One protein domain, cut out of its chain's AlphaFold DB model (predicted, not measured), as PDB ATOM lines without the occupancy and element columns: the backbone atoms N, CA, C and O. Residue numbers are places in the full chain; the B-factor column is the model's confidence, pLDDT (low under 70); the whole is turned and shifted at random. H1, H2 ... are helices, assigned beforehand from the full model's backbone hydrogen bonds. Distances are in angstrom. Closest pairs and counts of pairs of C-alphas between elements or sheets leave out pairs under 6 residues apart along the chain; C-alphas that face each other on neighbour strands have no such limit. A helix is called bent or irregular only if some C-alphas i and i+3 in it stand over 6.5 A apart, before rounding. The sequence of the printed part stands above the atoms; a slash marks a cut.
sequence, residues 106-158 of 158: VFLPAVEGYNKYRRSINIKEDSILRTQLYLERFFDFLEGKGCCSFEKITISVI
ATOM      1  N   VAL A 106     118.972 126.543  96.308       89.38
ATOM      2  CA  VAL A 106     118.149 125.566  97.030       89.38
ATOM      3  C   VAL A 106     118.939 124.401  97.637       89.38
ATOM      4  O   VAL A 106     118.500 123.798  98.617       89.38
ATOM      5  N   PHE A 107     120.113 124.082  97.089       90.81
ATOM      6  CA  PHE A 107     120.962 122.984  97.555       90.81
ATOM      7  C   PHE A 107     122.163 123.452  98.387       90.81
ATOM      8  O   PHE A 107     122.816 122.611  99.015       90.81
ATOM      9  N   LEU A 108     122.430 124.764  98.469       91.06
ATOM     10  CA  LEU A 108     123.543 125.319  99.251       91.06
ATOM     11  C   LEU A 108     123.568 124.823 100.710       91.06
ATOM     12  O   LEU A 108     124.613 124.311 101.123       91.06
ATOM     13  N   PRO A 109     122.454 124.837 101.477       92.12
ATOM     14  CA  PRO A 109     122.482 124.374 102.868       92.12
ATOM     15  C   PRO A 109     122.907 122.904 103.009       92.12
ATOM     16  O   PRO A 109     123.594 122.529 103.963       92.12
ATOM     17  N   ALA A 110     122.530 122.055 102.046       90.81
ATOM     18  CA  ALA A 110     122.901 120.644 102.051       90.81
ATOM     19  C   ALA A 110     124.377 120.437 101.695       90.81
ATOM     20  O   ALA A 110     125.051 119.626 102.334       90.81
ATOM     21  N   VAL A 111     124.903 121.193 100.724       92.75
ATOM     22  CA  VAL A 111     126.331 121.184 100.369       92.75
ATOM     23  C   VAL A 111     127.183 121.631 101.557       92.75
ATOM     24  O   VAL A 111     128.156 120.962 101.914       92.75
ATOM     25  N   GLU A 112     126.805 122.728 102.208       93.19
ATOM     26  CA  GLU A 112     127.503 123.253 103.382       93.19
ATOM     27  C   GLU A 112     127.470 122.267 104.552       93.19
ATOM     28  O   GLU A 112     128.516 121.974 105.144       93.19
ATOM     29  N   GLY A 113     126.298 121.694 104.845       94.88
ATOM     30  CA  GLY A 113     126.132 120.670 105.874       94.88
ATOM     31  C   GLY A 113     126.986 119.429 105.610       94.88
ATOM     32  O   GLY A 113     127.699 118.958 106.502       94.88
ATOM     33  N   TYR A 114     126.993 118.940 104.368       94.25
ATOM     34  CA  TYR A 114     127.810 117.802 103.950       94.25
ATOM     35  C   TYR A 114     129.312 118.091 104.085       94.25
ATOM     36  O   TYR A 114     130.058 117.282 104.643       94.25
ATOM     37  N   ASN A 115     129.767 119.267 103.648       93.31
ATOM     38  CA  ASN A 115     131.166 119.677 103.765       93.31
ATOM     39  C   ASN A 115     131.594 119.822 105.231       93.31
ATOM     40  O   ASN A 115     132.665 119.341 105.609       93.31
ATOM     41  N   LYS A 116     130.746 120.416 106.080       95.69
ATOM     42  CA  LYS A 116     130.978 120.525 107.528       95.69
ATOM     43  C   LYS A 116     131.111 119.149 108.180       95.69
ATOM     44  O   LYS A 116     132.055 118.925 108.939       95.69
ATOM     45  N   TYR A 117     130.222 118.215 107.844       96.62
ATOM     46  CA  TYR A 117     130.300 116.838 108.330       96.62
ATOM     47  C   TYR A 117     131.614 116.167 107.910       96.62
ATOM     48  O   TYR A 117     132.333 115.639 108.757       96.62
ATOM     49  N   ARG A 118     132.001 116.256 106.632       95.75
ATOM     50  CA  ARG A 118     133.256 115.657 106.144       95.75
ATOM     51  C   ARG A 118     134.496 116.213 106.835       95.75
ATOM     52  O   ARG A 118     135.401 115.445 107.152       95.75
ATOM     53  N   ARG A 119     134.521 117.517 107.114       95.12
ATOM     54  CA  ARG A 119     135.585 118.131 107.924       95.12
ATOM     55  C   ARG A 119     135.605 117.576 109.345       95.12
ATOM     56  O   ARG A 119     136.675 117.232 109.832       95.12
ATOM     57  N   SER A 120     134.441 117.407 109.982       96.50
ATOM     58  CA  SER A 120     134.362 116.861 111.348       96.50
ATOM     59  C   SER A 120     134.870 115.421 111.476       96.50
ATOM     60  O   SER A 120     135.344 115.039 112.541       96.50
ATOM     61  N   ILE A 121     134.835 114.640 110.390       96.44
ATOM     62  CA  ILE A 121     135.390 113.278 110.342       96.44
ATOM     63  C   ILE A 121     136.806 113.232 109.733       96.44
ATOM     64  O   ILE A 121     137.256 112.180 109.283       96.44
ATOM     65  N   ASN A 122     137.522 114.365 109.720       93.69
ATOM     66  CA  ASN A 122     138.915 114.500 109.273       93.69
ATOM     67  C   ASN A 122     139.181 114.058 107.823       93.69
ATOM     68  O   ASN A 122     140.275 113.597 107.479       93.69
ATOM     69  N   ILE A 123     138.198 114.212 106.935       93.62
ATOM     70  CA  ILE A 123     138.435 114.016 105.507       93.62
ATOM     71  C   ILE A 123     139.300 115.164 104.980       93.62
ATOM     72  O   ILE A 123     139.014 116.334 105.208       93.62
ATOM     73  N   LYS A 124     140.345 114.815 104.220       88.19
ATOM     74  CA  LYS A 124     141.266 115.780 103.601       88.19
ATOM     75  C   LYS A 124     140.522 116.772 102.701       88.19
ATOM     76  O   LYS A 124     139.718 116.337 101.875       88.19
ATOM     77  N   GLU A 125     140.875 118.057 102.767       85.62
ATOM     78  CA  GLU A 125     140.265 119.111 101.933       85.62
ATOM     79  C   GLU A 125     140.331 118.792 100.430       85.62
ATOM     80  O   GLU A 125     139.335 118.938  99.733       85.62
ATOM     81  N   ASP A 126     141.426 118.208  99.930       81.62
ATOM     82  CA  ASP A 126     141.513 117.747  98.531       81.62
ATOM     83  C   ASP A 126     140.417 116.740  98.151       81.62
ATOM     84  O   ASP A 126     139.928 116.718  97.021       81.62
ATOM     85  N   SER A 127     140.033 115.874  99.091       86.00
ATOM     86  CA  SER A 127     138.945 114.912  98.902       86.00
ATOM     87  C   SER A 127     137.580 115.601  98.959       86.00
ATOM     88  O   SER A 127     136.665 115.209  98.234       86.00
ATOM     89  N   ILE A 128     137.446 116.657  99.767       89.25
ATOM     90  CA  ILE A 128     136.256 117.517  99.804       89.25
ATOM     91  C   ILE A 128     136.078 118.244  98.470       89.25
ATOM     92  O   ILE A 128     135.011 118.137  97.859       89.25
ATOM     93  N   LEU A 129     137.144 118.866  97.960       85.81
ATOM     94  CA  LEU A 129     137.187 119.564  96.672       85.81
ATOM     95  C   LEU A 129     136.922 118.643  95.478       85.81
ATOM     96  O   LEU A 129     136.279 119.054  94.515       85.81
ATOM     97  N   ARG A 130     137.392 117.388  95.513       84.50
ATOM     98  CA  ARG A 130     137.081 116.403  94.460       84.50
ATOM     99  C   ARG A 130     135.597 116.064  94.405       84.50
ATOM    100  O   ARG A 130     135.071 115.886  93.312       84.50
ATOM    101  N   THR A 131     134.935 115.966  95.554       89.88
ATOM    102  CA  THR A 131     133.501 115.660  95.604       89.88
ATOM    103  C   THR A 131     132.645 116.839  95.157       89.88
ATOM    104  O   THR A 131     131.609 116.598  94.548       89.88
ATOM    105  N   GLN A 132     133.093 118.086  95.360       90.50
ATOM    106  CA  GLN A 132     132.347 119.268  94.905       90.50
ATOM    107  C   GLN A 132     132.027 119.221  93.402       90.50
ATOM    108  O   GLN A 132     130.907 119.531  93.026       90.50
ATOM    109  N   LEU A 133     132.953 118.746  92.554       88.56
ATOM    110  CA  LEU A 133     132.711 118.572  91.111       88.56
ATOM    111  C   LEU A 133     131.495 117.692  90.816       88.56
ATOM    112  O   LEU A 133     130.739 117.958  89.886       88.56
ATOM    113  N   TYR A 134     131.353 116.601  91.564       91.25
ATOM    114  CA  TYR A 134     130.256 115.662  91.364       91.25
ATOM    115  C   TYR A 134     128.953 116.199  91.947       91.25
ATOM    116  O   TYR A 134     127.908 115.993  91.344       91.25
ATOM    117  N   LEU A 135     129.024 116.914  93.073       92.75
ATOM    118  CA  LEU A 135     127.867 117.585  93.660       92.75
ATOM    119  C   LEU A 135     127.326 118.677  92.735       92.75
ATOM    120  O   LEU A 135     126.129 118.698  92.499       92.75
ATOM    121  N   GLU A 136     128.192 119.519  92.167       92.50
ATOM    122  CA  GLU A 136     127.807 120.586  91.230       92.50
ATOM    123  C   GLU A 136     127.062 119.979  90.038       92.50
ATOM    124  O   GLU A 136     125.894 120.269  89.821       92.50
ATOM    125  N   ARG A 137     127.675 118.996  89.364       91.94
ATOM    126  CA  ARG A 137     127.048 118.295  88.230       91.94
ATOM    127  C   ARG A 137     125.709 117.645  88.575       91.94
ATOM    128  O   ARG A 137     124.812 117.611  87.738       91.94
ATOM    129  N   PHE A 138     125.599 117.062  89.764       91.94
ATOM    130  CA  PHE A 138     124.372 116.408  90.204       91.94
ATOM    131  C   PHE A 138     123.267 117.425  90.507       91.94
ATOM    132  O   PHE A 138     122.131 117.234  90.084       91.94
ATOM    133  N   PHE A 139     123.591 118.513  91.202       92.19
ATOM    134  CA  PHE A 139     122.616 119.541  91.542       92.19
ATOM    135  C   PHE A 139     122.185 120.365  90.328       92.19
ATOM    136  O   PHE A 139     120.992 120.633  90.205       92.19
ATOM    137  N   ASP A 140     123.088 120.646  89.388       90.69
ATOM    138  CA  ASP A 140     122.749 121.244  88.089       90.69
ATOM    139  C   ASP A 140     121.755 120.362  87.318       90.69
ATOM    140  O   ASP A 140     120.784 120.844  86.734       90.69
ATOM    141  N   PHE A 141     121.966 119.040  87.337       90.75
ATOM    142  CA  PHE A 141     121.038 118.091  86.724       90.75
ATOM    143  C   PHE A 141     119.654 118.138  87.385       90.75
ATOM    144  O   PHE A 141     118.645 118.202  86.681       90.75
ATOM    145  N   LEU A 142     119.593 118.129  88.721       90.12
ATOM    146  CA  LEU A 142     118.327 118.193  89.452       90.12
ATOM    147  C   LEU A 142     117.584 119.507  89.194       90.12
ATOM    148  O   LEU A 142     116.383 119.478  88.916       90.12
ATOM    149  N   GLU A 143     118.282 120.641  89.226       88.06
ATOM    150  CA  GLU A 143     117.702 121.946  88.906       88.06
ATOM    151  C   GLU A 143     117.159 121.973  87.469       88.06
ATOM    152  O   GLU A 143     116.010 122.359  87.252       88.06
ATOM    153  N   GLY A 144     117.914 121.443  86.499       87.00
ATOM    154  CA  GLY A 144     117.474 121.307  85.107       87.00
ATOM    155  C   GLY A 144     116.247 120.403  84.914       87.00
ATOM    156  O   GLY A 144     115.532 120.531  83.920       87.00
ATOM    157  N   LYS A 145     115.959 119.508  85.868       87.56
ATOM    158  CA  LYS A 145     114.731 118.694  85.919       87.56
ATOM    159  C   LYS A 145     113.588 119.357  86.698       87.56
ATOM    160  O   LYS A 145     112.537 118.744  86.865       87.56
ATOM    161  N   GLY A 146     113.770 120.589  87.177       86.19
ATOM    162  CA  GLY A 146     112.802 121.296  88.020       86.19
ATOM    163  C   GLY A 146     112.715 120.742  89.447       86.19
ATOM    164  O   GLY A 146     111.736 120.986  90.159       86.19
ATOM    165  N   CYS A 147     113.709 119.963  89.878       85.00
ATOM    166  CA  CYS A 147     113.768 119.408  91.219       85.00
ATOM    167  C   CYS A 147     114.406 120.423  92.175       85.00
ATOM    168  O   CYS A 147     115.620 120.565  92.232       85.00
ATOM    169  N   CYS A 148     113.568 121.097  92.963       79.31
ATOM    170  CA  CYS A 148     113.986 122.107  93.943       79.31
ATOM    171  C   CYS A 148     113.872 121.618  95.403       79.31
ATOM    172  O   CYS A 148     113.638 122.414  96.304       79.31
ATOM    173  N   SER A 149     113.894 120.308  95.664       81.00
ATOM    174  CA  SER A 149     113.872 119.758  97.032       81.00
ATOM    175  C   SER A 149     114.320 118.301  97.032       81.00
ATOM    176  O   SER A 149     113.996 117.558  96.106       81.00
ATOM    177  N   PHE A 150     115.001 117.868  98.095       79.88
ATOM    178  CA  PHE A 150     115.376 116.464  98.292       79.88
ATOM    179  C   PHE A 150     114.167 115.525  98.351       79.88
ATOM    180  O   PHE A 150     114.251 114.395  97.884       79.88
ATOM    181  N   GLU A 151     113.026 116.000  98.851       82.31
ATOM    182  CA  GLU A 151     111.777 115.225  98.922       82.31
ATOM    183  C   GLU A 151     111.214 114.894  97.534       82.31
ATOM    184  O   GLU A 151     110.438 113.955  97.376       82.31
ATOM    185  N   LYS A 152     111.612 115.666  96.515       75.75
ATOM    186  CA  LYS A 152     111.208 115.473  95.120       75.75
ATOM    187  C   LYS A 152     112.175 114.578  94.345       75.75
ATOM    188  O   LYS A 152     111.906 114.277  93.184       75.75
ATOM    189  N   ILE A 153     113.276 114.140  94.960       79.88
ATOM    190  CA  ILE A 153     114.218 113.212  94.336       79.88
ATOM    191  C   ILE A 153     113.618 111.810  94.406       79.88
ATOM    192  O   ILE A 153     113.576 111.171  95.456       79.88
ATOM    193  N   THR A 154     113.163 111.322  93.260       78.25
ATOM    194  CA  THR A 154     112.657 109.960  93.086       78.25
ATOM    195  C   THR A 154     113.460 109.244  92.003       78.25
ATOM    196  O   THR A 154     114.193 109.875  91.242       78.25
ATOM    197  N   ILE A 155     113.298 107.919  91.890       75.19
ATOM    198  CA  ILE A 155     113.943 107.132  90.823       75.19
ATOM    199  C   ILE A 155     113.592 107.681  89.433       75.19
ATOM    200  O   ILE A 155     114.427 107.645  88.550       75.19
ATOM    201  N   SER A 156     112.393 108.235  89.227       71.50
ATOM    202  CA  SER A 156     112.000 108.791  87.923       71.50
ATOM    203  C   SER A 156     112.688 110.114  87.565       71.50
ATOM    204  O   SER A 156     112.564 110.567  86.430       71.50
ATOM    205  N   VAL A 157     113.351 110.765  88.524       66.81
ATOM    206  CA  VAL A 157     114.093 112.019  88.314       66.81
ATOM    207  C   VAL A 157     115.555 111.753  87.933       66.81
ATOM    208  O   VAL A 157     116.147 112.604  87.272       66.81
ATOM    209  N   ILE A 158     116.115 110.597  88.317       67.38
ATOM    210  CA  ILE A 158     117.514 110.172  88.103       67.38
ATOM    211  C   ILE A 158     117.614 109.305  86.847       67.38
ATOM    212  O   ILE A 158     118.482 109.615  86.001       67.38
TER     213      ILE A 158
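What this domain is: This is residues 106 to 158 of the 158 residues of an uncharacterized protein of Desulfotomaculum sp. OF05-3 (UniProt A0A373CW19). This is a helical hairpin: two long helices, H1 and H2, side by side and running opposite ways, joined at one end by a tight turn. At the other, open end a tail without named elements, residues 145 to 158, leaves H2, passes over toward the side of H1 and folds back. The printed part has 53 residues, with two named helices in the order H1, H2 and no named strand; its class is all helix. It is only just loose, close to compact, with a radius of gyration of the C-alphas of 12.3 A, and elongated, spanning 34 by 18 by 18 A.

Where its parts are: Find C-alpha 106 at (118.149, 125.566, 97.030); from there H1 takes residues 106 to 120 and runs 23.3 A to C-alpha 120 at (134.362, 116.861, 111.348). H1 is irregular: C-alphas 106 and 109 are 7.4 A apart. Pass residues 121 to 124 and you reach H2, residues 125 to 144, which runs 28.4 A to C-alpha 144 at (117.474, 121.307, 85.107). Look near residue 134 for a kink of 27 degrees in H2.

How they stand to each other: H1 and H2 form a helical hairpin over their tight link. They touch, and their closest C-alphas, those of Asn 115 and Ile 128, are 6.8 A apart. Their lines stand at a shallow tilt of 19 degrees, opposite ways, with centres 11.4 A apart. Along the backbone, 10 of 11 O i to N i+4 pairs in H1 and 14 of 16 in H2 are within hydrogen-bond range.

The domain as a whole: The two C-alphas farthest apart, those of Asn 122 and Ser 156, are 34.8 A apart. The printed part has no cut and ends at Ile 158, the chain's last residue. The mean pLDDT of the printed part is 87.8; residues 157 to 158 are under 70.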